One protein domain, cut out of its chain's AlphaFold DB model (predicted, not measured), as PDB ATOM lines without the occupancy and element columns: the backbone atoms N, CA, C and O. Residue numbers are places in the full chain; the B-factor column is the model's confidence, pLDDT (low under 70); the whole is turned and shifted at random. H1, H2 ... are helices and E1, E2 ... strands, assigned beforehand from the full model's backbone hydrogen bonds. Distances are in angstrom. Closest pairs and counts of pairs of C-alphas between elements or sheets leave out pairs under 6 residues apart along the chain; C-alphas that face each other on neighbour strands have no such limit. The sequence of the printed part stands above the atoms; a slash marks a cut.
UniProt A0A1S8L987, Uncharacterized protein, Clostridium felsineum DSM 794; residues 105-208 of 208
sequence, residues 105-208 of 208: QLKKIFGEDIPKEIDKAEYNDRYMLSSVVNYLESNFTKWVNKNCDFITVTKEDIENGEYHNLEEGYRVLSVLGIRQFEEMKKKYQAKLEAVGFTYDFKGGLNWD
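What this domain is: This is residues 105 to 208 of the 208 residues of an uncharacterized protein of Clostridium felsineum DSM 794 (UniProt A0A1S8L987). Two long helices, H2 and H4, run side by side in opposite ways and make the body of a rod. At one end sit the small two-strand sheet E1 E2 and, beyond it, short H3; at the other end sit H1 and the long link 111 to 128, and the last stretch, 194 to 208, folds back towards the middle. The printed part has 104 residues, in the order H1 H2 E1 H3 E2 H4, with an antiparallel sheet of order E1 - E2; the class is mostly helix. It is loose, with a radius of gyration of the C-alphas of 17.3 A and spans of 57 by 24 by 21 A.

Where its parts are: H1 is residues 105 to 110, beginning at C-alpha 105 (189.285, 117.612, 209.373). H2, residues 129 to 147, is 26.4 A long. E1 is residues 150 to 152, H3 155 to 159 and E2 171 to 173. H4, residues 175 to 193, is 26.6 A long and ends at C-alpha 193 (186.484, 124.667, 216.827).

How they stand to each other: H2 and H4 touch at a shallow tilt of 23 degrees, opposite ways; their closest C-alphas, of Val 144 and Phe 181, are 6.4 A apart. H4 touches H1 with residues 191 to 192 alone, the closest C-alphas being those of Ile 109 and Lys 191, 4.9 A. H1 and H2 are near each other. E1 and E2 are antiparallel, with N 151 and O 172 within hydrogen-bond range at 2.9 A. H3 touches no helix. Every O i to N i+4 pair is within hydrogen-bond range in H1, H2 and H3, and 13 of 15 in H4.

The domain as a whole: The C-alphas farthest apart, of Tyr 123 and Asn 160, are 58.0 A apart. The printed part has no cut. The links H1 to H2 and H3 to E2 are long. The model's pLDDT is under 70 at residues 122 to 124, 161 to 165, 196 to 197 and 206 to 208.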
ATOM      1  N   GLN A 105     189.557 116.336 208.709       85.12
ATOM      2  CA  GLN A 105     189.285 117.612 209.373       85.12
ATOM      3  C   GLN A 105     188.473 118.548 208.472       85.12
ATOM      4  O   GLN A 105     187.498 119.123 208.946       85.12
ATOM      5  N   LEU A 106     188.774 118.640 207.173       89.88
ATOM      6  CA  LEU A 106     187.946 119.443 206.264       89.88
ATOM      7  C   LEU A 106     186.507 118.955 206.184       89.88
ATOM      8  O   LEU A 106     185.590 119.773 206.175       89.88
ATOM      9  N   LYS A 107     186.297 117.637 206.184       91.81
ATOM     10  CA  LYS A 107     184.945 117.077 206.182       91.81
ATOM     11  C   LYS A 107     184.153 117.421 207.440       91.81
ATOM     12  O   LYS A 107     182.939 117.568 207.367       91.81
ATOM     13  N   LYS A 108     184.815 117.626 208.583       89.00
ATOM     14  CA  LYS A 108     184.152 118.148 209.791       89.00
ATOM     15  C   LYS A 108     183.718 119.611 209.648       89.00
ATOM     16  O   LYS A 108     182.715 119.992 210.240       89.00
ATOM     17  N   ILE A 109     184.457 120.412 208.878       90.69
ATOM     18  CA  ILE A 109     184.187 121.844 208.666       90.69
ATOM     19  C   ILE A 109     183.084 122.051 207.615       90.69
ATOM     20  O   ILE A 109     182.181 122.868 207.812       90.69
ATOM     21  N   PHE A 110     183.169 121.332 206.492       92.88
ATOM     22  CA  PHE A 110     182.352 121.572 205.296       92.88
ATOM     23  C   PHE A 110     181.333 120.466 204.987       92.88
ATOM     24  O   PHE A 110     180.403 120.704 204.220       92.88
ATOM     25  N   GLY A 111     181.461 119.281 205.590       91.12
ATOM     26  CA  GLY A 111     180.747 118.076 205.163       91.12
ATOM     27  C   GLY A 111     181.492 117.328 204.052       91.12
ATOM     28  O   GLY A 111     182.687 117.522 203.845       91.12
ATOM     29  N   GLU A 112     180.797 116.444 203.336       89.75
ATOM     30  CA  GLU A 112     181.410 115.643 202.263       89.75
ATOM     31  C   GLU A 112     181.820 116.487 201.041       89.75
ATOM     32  O   GLU A 112     182.815 116.173 200.385       89.75
ATOM     33  N   ASP A 113     181.102 117.583 200.782       90.56
ATOM     34  CA  ASP A 113     181.332 118.477 199.648       90.56
ATOM     35  C   ASP A 113     182.303 119.606 200.019       90.56
ATOM     36  O   ASP A 113     181.918 120.668 200.516       90.56
ATOM     37  N   ILE A 114     183.593 119.373 199.773       91.25
ATOM     38  CA  ILE A 114     184.652 120.347 200.054       91.25
ATOM     39  C   ILE A 114     184.735 121.387 198.921       91.25
ATOM     40  O   ILE A 114     184.835 120.995 197.752       91.25
ATOM     41  N   PRO A 115     184.744 122.698 199.237       92.31
ATOM     42  CA  PRO A 115     184.926 123.756 198.245       92.31
ATOM     43  C   PRO A 115     186.235 123.598 197.462       92.31
ATOM     44  O   PRO A 115     187.276 123.264 198.031       92.31
ATOM     45  N   LYS A 116     186.193 123.859 196.151       91.44
ATOM     46  CA  LYS A 116     187.365 123.715 195.264       91.44
ATOM     47  C   LYS A 116     188.391 124.828 195.465       91.44
ATOM     48  O   LYS A 116     189.530 124.683 195.045       91.44
ATOM     49  N   GLU A 117     187.956 125.921 196.074       91.50
ATOM     50  CA  GLU A 117     188.730 127.110 196.400       91.50
ATOM     51  C   GLU A 117     189.663 126.900 197.598       91.50
ATOM     52  O   GLU A 117     190.449 127.792 197.893       91.50
ATOM     53  N   ILE A 118     189.577 125.759 198.301       92.25
ATOM     54  CA  ILE A 118     190.520 125.456 199.376       92.25
ATOM     55  C   ILE A 118     191.809 124.876 198.803       92.25
ATOM     56  O   ILE A 118     191.822 123.785 198.225       92.25
ATOM     57  N   ASP A 119     192.906 125.572 199.065       87.62
ATOM     58  CA  ASP A 119     194.226 125.198 198.586       87.62
ATOM     59  C   ASP A 119     194.792 123.996 199.341       87.62
ATOM     60  O   ASP A 119     194.695 123.869 200.571       87.62
ATOM     61  N   LYS A 120     195.450 123.120 198.583       85.31
ATOM     62  CA  LYS A 120     196.309 122.075 199.136       85.31
ATOM     63  C   LYS A 120     197.696 122.632 199.429       85.31
ATOM     64  O   LYS A 120     198.189 123.492 198.705       85.31
ATOM     65  N   ALA A 121     198.330 122.098 200.464       76.62
ATOM     66  CA  ALA A 121     199.732 122.360 200.732       76.62
ATOM     67  C   ALA A 121     200.596 121.787 199.601       76.62
ATOM     68  O   ALA A 121     200.370 120.663 199.140       76.62
ATOM     69  N   GLU A 122     201.598 122.550 199.168       66.06
ATOM     70  CA  GLU A 122     202.558 122.085 198.171       66.06
ATOM     71  C   GLU A 122     203.250 120.819 198.717       66.06
ATOM     72  O   GLU A 122     203.745 120.806 199.844       66.06
ATOM     73  N   TYR A 123     203.232 119.730 197.943       64.75
ATOM     74  CA  TYR A 123     203.829 118.429 198.293       64.75
ATOM     75  C   TYR A 123     203.123 117.595 199.385       64.75
ATOM     76  O   TYR A 123     203.722 116.652 199.906       64.75
ATOM     77  N   ASN A 124     201.851 117.863 199.716       68.56
ATOM     78  CA  ASN A 124     201.088 117.035 200.664       68.56
ATOM     79  C   ASN A 124     199.608 116.866 200.261       68.56
ATOM     80  O   ASN A 124     199.001 117.746 199.663       68.56
ATOM     81  N   ASP A 125     198.980 115.766 200.683       75.75
ATOM     82  CA  ASP A 125     197.528 115.528 200.574       75.75
ATOM     83  C   ASP A 125     196.711 116.285 201.645       75.75
ATOM     84  O   ASP A 125     195.587 115.908 201.997       75.75
ATOM     85  N   ARG A 126     197.283 117.359 202.195       81.81
ATOM     86  CA  ARG A 126     196.680 118.205 203.229       81.81
ATOM     87  C   ARG A 126     196.341 119.580 202.674       81.81
ATOM     88  O   ARG A 126     196.853 119.988 201.640       81.81
ATOM     89  N   TYR A 127     195.479 120.285 203.384       85.31
ATOM     90  CA  TYR A 127     194.922 121.570 202.980       85.31
ATOM     91  C   TYR A 127     195.438 122.682 203.881       85.31
ATOM     92  O   TYR A 127     195.645 122.450 205.071       85.31
ATOM     93  N   MET A 128     195.638 123.874 203.338       82.56
ATOM     94  CA  MET A 128     196.157 125.016 204.092       82.56
ATOM     95  C   MET A 128     195.084 125.570 205.036       82.56
ATOM     96  O   MET A 128     193.966 125.860 204.600       82.56
ATOM     97  N   LEU A 129     195.405 125.739 206.325       82.44
ATOM     98  CA  LEU A 129     194.472 126.332 207.291       82.44
ATOM     99  C   LEU A 129     194.146 127.783 206.921       82.44
ATOM    100  O   LEU A 129     192.977 128.160 206.982       82.44
ATOM    101  N   SER A 130     195.134 128.566 206.476       83.62
ATOM    102  CA  SER A 130     194.925 129.934 205.984       83.62
ATOM    103  C   SER A 130     193.898 129.996 204.850       83.62
ATOM    104  O   SER A 130     192.976 130.805 204.904       83.62
ATOM    105  N   SER A 131     193.971 129.086 203.873       89.69
ATOM    106  CA  SER A 131     192.995 129.011 202.774       89.69
ATOM    107  C   SER A 131     191.575 128.693 203.281       89.69
ATOM    108  O   SER A 131     190.601 129.327 202.870       89.69
ATOM    109  N   VAL A 132     191.445 127.793 204.266       90.12
ATOM    110  CA  VAL A 132     190.159 127.495 204.928       90.12
ATOM    111  C   VAL A 132     189.598 128.704 205.675       90.12
ATOM    112  O   VAL A 132     188.413 129.012 205.522       90.12
ATOM    113  N   VAL A 133     190.423 129.392 206.466       88.81
ATOM    114  CA  VAL A 133     190.023 130.596 207.211       88.81
ATOM    115  C   VAL A 133     189.587 131.693 206.243       88.81
ATOM    116  O   VAL A 133     188.481 132.206 206.382       88.81
ATOM    117  N   ASN A 134     190.375 131.969 205.201       90.25
ATOM    118  CA  ASN A 134     190.065 132.977 204.185       90.25
ATOM    119  C   ASN A 134     188.746 132.685 203.462       90.25
ATOM    120  O   ASN A 134     187.923 133.581 203.259       90.25
ATOM    121  N   TYR A 135     188.505 131.424 203.096       94.19
ATOM    122  CA  TYR A 135     187.251 131.020 202.470       94.19
ATOM    123  C   TYR A 135     186.050 131.216 203.406       94.19
ATOM    124  O   TYR A 135     185.004 131.734 202.996       94.19
ATOM    125  N   LEU A 136     186.186 130.816 204.673       93.38
ATOM    126  CA  LEU A 136     185.139 130.991 205.677       93.38
ATOM    127  C   LEU A 136     184.882 132.476 205.970       93.38
ATOM    128  O   LEU A 136     183.718 132.868 206.006       93.38
ATOM    129  N   GLU A 137     185.923 133.299 206.096       92.44
ATOM    130  CA  GLU A 137     185.834 134.749 206.320       92.44
ATOM    131  C   GLU A 137     185.167 135.447 205.131       92.44
ATOM    132  O   GLU A 137     184.250 136.249 205.311       92.44
ATOM    133  N   SER A 138     185.530 135.079 203.897       93.88
ATOM    134  CA  SER A 138     184.894 135.606 202.683       93.88
ATOM    135  C   SER A 138     183.400 135.276 202.637       93.88
ATOM    136  O   SER A 138     182.563 136.140 202.357       93.88
ATOM    137  N   ASN A 139     183.031 134.033 202.946       94.81
ATOM    138  CA  ASN A 139     181.630 133.620 202.977       94.81
ATOM    139  C   ASN A 139     180.851 134.260 204.119       94.81
ATOM    140  O   ASN A 139     179.698 134.654 203.923       94.81
ATOM    141  N   PHE A 140     181.472 134.398 205.287       94.56
ATOM    142  CA  PHE A 140     180.876 135.094 206.410       94.56
ATOM    143  C   PHE A 140     180.643 136.569 206.072       94.56
ATOM    144  O   PHE A 140     179.520 137.042 206.205       94.56
ATOM    145  N   THR A 141     181.627 137.250 205.488       93.75
ATOM    146  CA  THR A 141     181.516 138.637 205.000       93.75
ATOM    147  C   THR A 141     180.376 138.805 203.998       93.75
ATOM    148  O   THR A 141     179.551 139.715 204.113       93.75
ATOM    149  N   LYS A 142     180.272 137.906 203.010       94.81
ATOM    150  CA  LYS A 142     179.156 137.912 202.047       94.81
ATOM    151  C   LYS A 142     177.811 137.715 202.741       94.81
ATOM    152  O   LYS A 142     176.825 138.346 202.362       94.81
ATOM    153  N   TRP A 143     177.758 136.837 203.742       95.38
ATOM    154  CA  TRP A 143     176.540 136.590 204.501       95.38
ATOM    155  C   TRP A 143     176.141 137.809 205.338       95.38
ATOM    156  O   TRP A 143     174.984 138.214 205.263       95.38
ATOM    157  N   VAL A 144     177.082 138.418 206.063       91.06
ATOM    158  CA  VAL A 144     176.864 139.608 206.899       91.06
ATOM    159  C   VAL A 144     176.298 140.741 206.054       91.06
ATOM    160  O   VAL A 144     175.203 141.220 206.332       91.06
ATOM    161  N   ASN A 145     176.953 141.074 204.941       89.94
ATOM    162  CA  ASN A 145     176.509 142.142 204.042       89.94
ATOM    163  C   ASN A 145     175.103 141.934 203.459       89.94
ATOM    164  O   ASN A 145     174.435 142.904 203.101       89.94
ATOM    165  N   LYS A 146     174.668 140.676 203.330       94.19
ATOM    166  CA  LYS A 146     173.371 140.316 202.749       94.19
ATOM    167  C   LYS A 146     172.252 140.197 203.785       94.19
ATOM    168  O   LYS A 146     171.101 140.438 203.434       94.19
ATOM    169  N   ASN A 147     172.558 139.747 205.001       92.06
ATOM    170  CA  ASN A 147     171.543 139.308 205.965       92.06
ATOM    171  C   ASN A 147     171.506 140.140 207.245       92.06
ATOM    172  O   ASN A 147     170.471 140.131 207.912       92.06
ATOM    173  N   CYS A 148     172.599 140.811 207.608       90.06
ATOM    174  CA  CYS A 148     172.586 141.683 208.768       90.06
ATOM    175  C   CYS A 148     171.848 142.983 208.453       90.06
ATOM    176  O   CYS A 148     171.930 143.512 207.343       90.06
ATOM    177  N   ASP A 149     171.139 143.490 209.453       86.19
ATOM    178  CA  ASP A 149     170.504 144.796 209.392       86.19
ATOM    179  C   ASP A 149     171.527 145.921 209.618       86.19
ATOM    180  O   ASP A 149     172.303 145.901 210.578       86.19
ATOM    181  N   PHE A 150     171.525 146.901 208.718       86.31
ATOM    182  CA  PHE A 150     172.434 148.043 208.757       86.31
ATOM    183  C   PHE A 150     171.638 149.334 208.806       86.31
ATOM    184  O   PHE A 150     170.689 149.507 208.042       86.31
ATOM    185  N   ILE A 151     172.098 150.264 209.631       86.56
ATOM    186  CA  ILE A 151     171.657 151.654 209.600       86.56
ATOM    187  C   ILE A 151     172.712 152.504 208.899       86.56
ATOM    188  O   ILE A 151     173.910 152.200 208.927       86.56
ATOM    189  N   THR A 152     172.252 153.560 208.241       88.81
ATOM    190  CA  THR A 152     173.124 154.580 207.670       88.81
ATOM    191  C   THR A 152     173.286 155.689 208.693       88.81
ATOM    192  O   THR A 152     172.286 156.252 209.126       88.81
ATOM    193  N   VAL A 153     174.530 155.991 209.056       82.69
ATOM    194  CA  VAL A 153     174.865 157.076 209.979       82.69
ATOM    195  C   VAL A 153     174.429 158.397 209.360       82.69
ATOM    196  O   VAL A 153     174.859 158.747 208.255       82.69
ATOM    197  N   THR A 154     173.566 159.118 210.063       86.19
ATOM    198  CA  THR A 154     173.125 160.454 209.674       86.19
ATOM    199  C   THR A 154     173.956 161.524 210.371       86.19
ATOM    200  O   THR A 154     174.642 161.275 211.364       86.19
ATOM    201  N   LYS A 155     173.871 162.756 209.868       87.38
ATOM    202  CA  LYS A 155     174.498 163.908 210.514       87.38
ATOM    203  C   LYS A 155     173.971 164.149 211.937       87.38
ATOM    204  O   LYS A 155     174.757 164.503 212.811       87.38
ATOM    205  N   GLU A 156     172.679 163.918 212.178       85.88
ATOM    206  CA  GLU A 156     172.079 164.055 213.513       85.88
ATOM    207  C   GLU A 156     172.660 163.030 214.498       85.88
ATOM    208  O   GLU A 156     172.962 163.390 215.634       85.88
ATOM    209  N   ASP A 157     172.905 161.787 214.071       78.69
ATOM    210  CA  ASP A 157     173.479 160.749 214.943       78.69
ATOM    211  C   ASP A 157     174.918 161.092 215.380       78.69
ATOM    212  O   ASP A 157     175.330 160.811 216.510       78.69
ATOM    213  N   ILE A 158     175.681 161.747 214.496       79.25
ATOM    214  CA  ILE A 158     177.033 162.246 214.789       79.25
ATOM    215  C   ILE A 158     176.962 163.426 215.765       79.25
ATOM    216  O   ILE A 158     177.691 163.453 216.758       79.25
ATOM    217  N   GLU A 159     176.080 164.395 215.506       83.12
ATOM    218  CA  GLU A 159     175.909 165.591 216.344       83.12
ATOM    219  C   GLU A 159     175.386 165.252 217.750       83.12
ATOM    220  O   GLU A 159     175.773 165.904 218.722       83.12
ATOM    221  N   ASN A 160     174.585 164.190 217.876       80.56
ATOM    222  CA  ASN A 160     174.088 163.664 219.150       80.56
ATOM    223  C   ASN A 160     175.109 162.787 219.898       80.56
ATOM    224  O   ASN A 160     174.865 162.403 221.042       80.56
ATOM    225  N   GLY A 161     176.262 162.494 219.287       69.75
ATOM    226  CA  GLY A 161     177.350 161.737 219.906       69.75
ATOM    227  C   GLY A 161     177.147 160.221 219.945       69.75
ATOM    228  O   GLY A 161     177.836 159.548 220.706       69.75
ATOM    229  N   GLU A 162     176.236 159.659 219.145       67.69
ATOM    230  CA  GLU A 162     176.055 158.200 219.081       67.69
ATOM    231  C   GLU A 162     177.202 157.512 218.324       67.69
ATOM    232  O   GLU A 162     177.592 156.393 218.661       67.69
ATOM    233  N   TYR A 163     177.787 158.200 217.338       68.31
ATOM    234  CA  TYR A 163     178.825 157.661 216.457       68.31
ATOM    235  C   TYR A 163     180.011 158.620 216.350       68.31
ATOM    236  O   TYR A 163     180.117 159.436 215.435       68.31
ATOM    237  N   HIS A 164     180.928 158.525 217.311       59.94
ATOM    238  CA  HIS A 164     182.171 159.289 217.279       59.94
ATOM    239  C   HIS A 164     183.128 158.715 216.222       59.94
ATOM    240  O   HIS A 164     183.355 157.510 216.182       59.94
ATOM    241  N   ASN A 165     183.720 159.588 215.400       67.00
ATOM    242  CA  ASN A 165     184.683 159.257 214.333       67.00
ATOM    243  C   ASN A 165     184.113 158.536 213.095       67.00
ATOM    244  O   ASN A 165     184.886 158.002 212.303       67.00
ATOM    245  N   LEU A 166     182.793 158.542 212.895       74.31
ATOM    246  CA  LEU A 166     182.168 158.049 211.665       74.31
ATOM    247  C   LEU A 166     181.677 159.216 210.807       74.31
ATOM    248  O   LEU A 166     181.255 160.246 211.334       74.31
ATOM    249  N   GLU A 167     181.746 159.063 209.484       78.31
ATOM    250  CA  GLU A 167     181.226 160.067 208.553       78.31
ATOM    251  C   GLU A 167     179.761 159.779 208.204       78.31
ATOM    252  O   GLU A 167     179.288 158.637 208.253       78.31
ATOM    253  N   GLU A 168     179.036 160.827 207.815       83.44
ATOM    254  CA  GLU A 168     177.683 160.690 207.283       83.44
ATOM    255  C   GLU A 168     177.686 159.724 206.086       83.44
ATOM    256  O   GLU A 168     178.533 159.805 205.195       83.44
ATOM    257  N   GLY A 169     176.734 158.792 206.061       80.88
ATOM    258  CA  GLY A 169     176.631 157.781 205.010       80.88
ATOM    259  C   GLY A 169     177.322 156.451 205.325       80.88
ATOM    260  O   GLY A 169     177.092 155.474 204.603       80.88
ATOM    261  N   TYR A 170     178.106 156.359 206.407       82.31
ATOM    262  CA  TYR A 170     178.671 155.081 206.855       82.31
ATOM    263  C   TYR A 170     177.559 154.084 207.200       82.31
ATOM    264  O   TYR A 170     176.505 154.450 207.717       82.31
ATOM    265  N   ARG A 171     177.792 152.801 206.907       81.50
ATOM    266  CA  ARG A 171     176.868 151.716 207.254       81.50
ATOM    267  C   ARG A 171     177.379 151.003 208.491       81.50
ATOM    268  O   ARG A 171     178.426 150.363 208.435       81.50
ATOM    269  N   VAL A 172     176.616 151.073 209.571       84.94
ATOM    270  CA  VAL A 172     176.913 150.365 210.818       84.94
ATOM    271  C   VAL A 172     175.821 149.348 211.105       84.94
ATOM    272  O   VAL A 172     174.690 149.477 210.632       84.94
ATOM    273  N   LEU A 173     176.160 148.296 211.846       81.69
ATOM    274  CA  LEU A 173     175.167 147.311 212.252       81.69
ATOM    275  C   LEU A 173     174.168 147.949 213.216       81.69
ATOM    276  O   LEU A 173     174.556 148.588 214.192       81.69
ATOM    277  N   SER A 174     172.879 147.720 212.974       81.44
ATOM    278  CA  SER A 174     171.856 148.037 213.968       81.44
ATOM    279  C   SER A 174     171.965 147.085 215.165       81.44
ATOM    280  O   SER A 174     172.637 146.056 215.095       81.44
ATOM    281  N   VAL A 175     171.233 147.340 216.252       80.31
ATOM    282  CA  VAL A 175     171.144 146.391 217.383       80.31
ATOM    283  C   VAL A 175     170.687 144.998 216.920       80.31
ATOM    284  O   VAL A 175     171.192 143.976 217.393       80.31
ATOM    285  N   LEU A 176     169.756 144.939 215.961       82.44
ATOM    286  CA  LEU A 176     169.320 143.679 215.362       82.44
ATOM    287  C   LEU A 176     170.431 143.058 214.503       82.44
ATOM    288  O   LEU A 176     170.666 141.851 214.608       82.44
ATOM    289  N   GLY A 177     171.129 143.877 213.714       79.69
ATOM    290  CA  GLY A 177     172.277 143.477 212.903       79.69
ATOM    291  C   GLY A 177     173.418 142.886 213.726       79.69
ATOM    292  O   GLY A 177     173.947 141.839 213.362       79.69
ATOM    293  N   ILE A 178     173.742 143.487 214.875       82.81
ATOM    294  CA  ILE A 178     174.742 142.980 215.827       82.81
ATOM    295  C   ILE A 178     174.341 141.591 216.322       82.81
ATOM    296  O   ILE A 178     175.156 140.671 216.316       82.81
ATOM    297  N   ARG A 179     173.071 141.387 216.695       81.75
ATOM    298  CA  ARG A 179     172.609 140.065 217.143       81.75
ATOM    299  C   ARG A 179     172.727 139.013 216.035       81.75
ATOM    300  O   ARG A 179     173.190 137.907 216.298       81.75
ATOM    301  N   GLN A 180     172.334 139.351 214.807       84.19
ATOM    302  CA  GLN A 180     172.453 138.457 213.645       84.19
ATOM    303  C   GLN A 180     173.916 138.125 213.328       84.19
ATOM    304  O   GLN A 180     174.240 136.968 213.042       84.19
ATOM    305  N   PHE A 181     174.789 139.131 213.407       87.06
ATOM    306  CA  PHE A 181     176.228 138.987 213.245       87.06
ATOM    307  C   PHE A 181     176.794 138.012 214.279       87.06
ATOM    308  O   PHE A 181     177.382 137.008 213.889       87.06
ATOM    309  N   GLU A 182     176.541 138.233 215.570       83.31
ATOM    310  CA  GLU A 182     177.049 137.396 216.666       83.31
ATOM    311  C   GLU A 182     176.543 135.949 216.598       83.31
ATOM    312  O   GLU A 182     177.299 134.995 216.802       83.31
ATOM    313  N   GLU A 183     175.266 135.748 216.269       85.81
ATOM    314  CA  GLU A 183     174.706 134.407 216.087       85.81
ATOM    315  C   GLU A 183     175.399 133.645 214.954       85.81
ATOM    316  O   GLU A 183     175.670 132.446 215.078       85.81
ATOM    317  N   MET A 184     175.684 134.321 213.841       91.25
ATOM    318  CA  MET A 184     176.337 133.684 212.705       91.25
ATOM    319  C   MET A 184     177.847 133.537 212.916       91.25
ATOM    320  O   MET A 184     178.396 132.489 212.577       91.25
ATOM    321  N   LYS A 185     178.498 134.510 213.556       87.88
ATOM    322  CA  LYS A 185     179.901 134.447 213.976       87.88
ATOM    323  C   LYS A 185     180.156 133.181 214.786       87.88
ATOM    324  O   LYS A 185     181.005 132.379 214.403       87.88
ATOM    325  N   LYS A 186     179.324 132.907 215.798       85.56
ATOM    326  CA  LYS A 186     179.391 131.668 216.598       85.56
ATOM    327  C   LYS A 186     179.263 130.400 215.754       85.56
ATOM    328  O   LYS A 186     179.967 129.424 215.998       85.56
ATOM    329  N   LYS A 187     178.390 130.392 214.741       90.81
ATOM    330  CA  LYS A 187     178.242 129.236 213.835       90.81
ATOM    331  C   LYS A 187     179.488 129.003 212.985       90.81
ATOM    332  O   LYS A 187     179.828 127.850 212.741       90.81
ATOM    333  N   TYR A 188     180.145 130.060 212.515       89.56
ATOM    334  CA  TYR A 188     181.395 129.947 211.758       89.56
ATOM    335  C   TYR A 188     182.569 129.555 212.660       89.56
ATOM    336  O   TYR A 188     183.323 128.653 212.299       89.56
ATOM    337  N   GLN A 189     182.657 130.135 213.859       83.94
ATOM    338  CA  GLN A 189     183.620 129.751 214.896       83.94
ATOM    339  C   GLN A 189     183.534 128.261 215.219       83.94
ATOM    340  O   GLN A 189     184.535 127.556 215.113       83.94
ATOM    341  N   ALA A 190     182.326 127.753 215.472       80.69
ATOM    342  CA  ALA A 190     182.102 126.346 215.790       80.69
ATOM    343  C   ALA A 190     182.628 125.375 214.713       80.69
ATOM    344  O   ALA A 190     183.008 124.249 215.032       80.69
ATOM    345  N   LYS A 191     182.680 125.791 213.436       87.62
ATOM    346  CA  LYS A 191     183.239 124.955 212.361       87.62
ATOM    347  C   LYS A 191     184.736 124.726 212.544       87.62
ATOM    348  O   LYS A 191     185.193 123.598 212.384       87.62
ATOM    349  N   LEU A 192     185.488 125.775 212.873       79.44
ATOM    350  CA  LEU A 192     186.922 125.661 213.138       79.44
ATOM    351  C   LEU A 192     187.182 125.013 214.504       79.44
ATOM    352  O   LEU A 192     188.093 124.194 214.636       79.44
ATOM    353  N   GLU A 193     186.333 125.273 215.499       78.12
ATOM    354  CA  GLU A 193     186.484 124.667 216.827       78.12
ATOM    355  C   GLU A 193     186.319 123.144 216.777       78.12
ATOM    356  O   GLU A 193     187.009 122.420 217.494       78.12
ATOM    357  N   ALA A 194     185.501 122.624 215.852       74.25
ATOM    358  CA  ALA A 194     185.346 121.185 215.619       74.25
ATOM    359  C   ALA A 194     186.651 120.466 215.214       74.25
ATOM    360  O   ALA A 194     186.732 119.230 215.272       74.25
ATOM    361  N   VAL A 195     187.665 121.221 214.785       71.62
ATOM    362  CA  VAL A 195     189.000 120.721 214.436       71.62
ATOM    363  C   VAL A 195     190.106 121.298 215.326       71.62
ATOM    364  O   VAL A 195     191.279 121.081 215.027       71.62
ATOM    365  N   GLY A 196     189.739 121.958 216.431       62.78
ATOM    366  CA  GLY A 196     190.661 122.460 217.453       62.78
ATOM    367  C   GLY A 196     191.191 123.877 217.221       62.78
ATOM    368  O   GLY A 196     192.176 124.246 217.852       62.78
ATOM    369  N   PHE A 197     190.569 124.664 216.335       67.06
ATOM    370  CA  PHE A 197     190.987 126.039 216.043       67.06
ATOM    371  C   PHE A 197     189.878 127.038 216.384       67.06
ATOM    372  O   PHE A 197     188.749 126.889 215.938       67.06
ATOM    373  N   THR A 198     190.203 128.095 217.119       70.69
ATOM    374  CA  THR A 198     189.287 129.223 217.341       70.69
ATOM    375  C   THR A 198     189.788 130.415 216.531       70.69
ATOM    376  O   THR A 198     190.968 130.745 216.593       70.69
ATOM    377  N   TYR A 199     188.900 131.053 215.770       74.38
ATOM    378  CA  TYR A 199     189.212 132.224 214.948       74.38
ATOM    379  C   TYR A 199     188.135 133.288 215.144       74.38
ATOM    380  O   TYR A 199     186.945 132.972 215.124       74.38
ATOM    381  N   ASP A 200     188.529 134.543 215.348       80.06
ATOM    382  CA  ASP A 200     187.572 135.624 215.553       80.06
ATOM    383  C   ASP A 200     187.171 136.259 214.221       80.06
ATOM    384  O   ASP A 200     187.823 137.172 213.724       80.06
ATOM    385  N   PHE A 201     186.098 135.738 213.624       81.50
ATOM    386  CA  PHE A 201     185.601 136.215 212.337       81.50
ATOM    387  C   PHE A 201     185.153 137.681 212.431       81.50
ATOM    388  O   PHE A 201     184.262 138.012 213.225       81.50
ATOM    389  N   LYS A 202     185.735 138.546 211.595       84.94
ATOM    390  CA  LYS A 202     185.423 139.987 211.547       84.94
ATOM    391  C   LYS A 202     184.224 140.266 210.638       84.94
ATOM    392  O   LYS A 202     183.527 141.262 210.820       84.94
ATOM    393  N   GLY A 203     183.956 139.381 209.677       83.56
ATOM    394  CA  GLY A 203     182.888 139.518 208.686       83.56
ATOM    395  C   GLY A 203     183.087 140.714 207.762       83.56
ATOM    396  O   GLY A 203     182.102 141.270 207.276       83.56
ATOM    397  N   GLY A 204     184.343 141.127 207.564       79.88
ATOM    398  CA  GLY A 204     184.706 142.316 206.794       79.88
ATOM    399  C   GLY A 204     184.305 143.643 207.443       79.88
ATOM    400  O   GLY A 204     184.340 144.674 206.775       79.88
ATOM    401  N   LEU A 205     183.902 143.632 208.715       72.38
ATOM    402  CA  LEU A 205     183.696 144.850 209.489       72.38
ATOM    403  C   LEU A 205     185.057 145.351 209.980       72.38
ATOM    404  O   LEU A 205     185.824 144.589 210.573       72.38
ATOM    405  N   ASN A 206     185.338 146.630 209.742       63.50
ATOM    406  CA  ASN A 206     186.470 147.302 210.368       63.50
ATOM    407  C   ASN A 206     186.053 147.685 211.788       63.50
ATOM    408  O   ASN A 206     185.167 148.518 211.969       63.50
ATOM    409  N   TRP A 207     186.653 147.018 212.770       49.28
ATOM    410  CA  TRP A 207     186.446 147.278 214.198       49.28
ATOM    411  C   TRP A 207     187.508 148.223 214.786       49.28
ATOM    412  O   TRP A 207     187.456 148.503 215.984       49.28
ATOM    413  N   ASP A 208     188.441 148.683 213.945       39.16
ATOM    414  CA  ASP A 208     189.584 149.539 214.282       39.16
ATOM    415  C   ASP A 208     189.335 151.010 213.916       39.16
ATOM    416  O   ASP A 208     188.774 151.261 212.819       39.16
TER     417      ASP A 208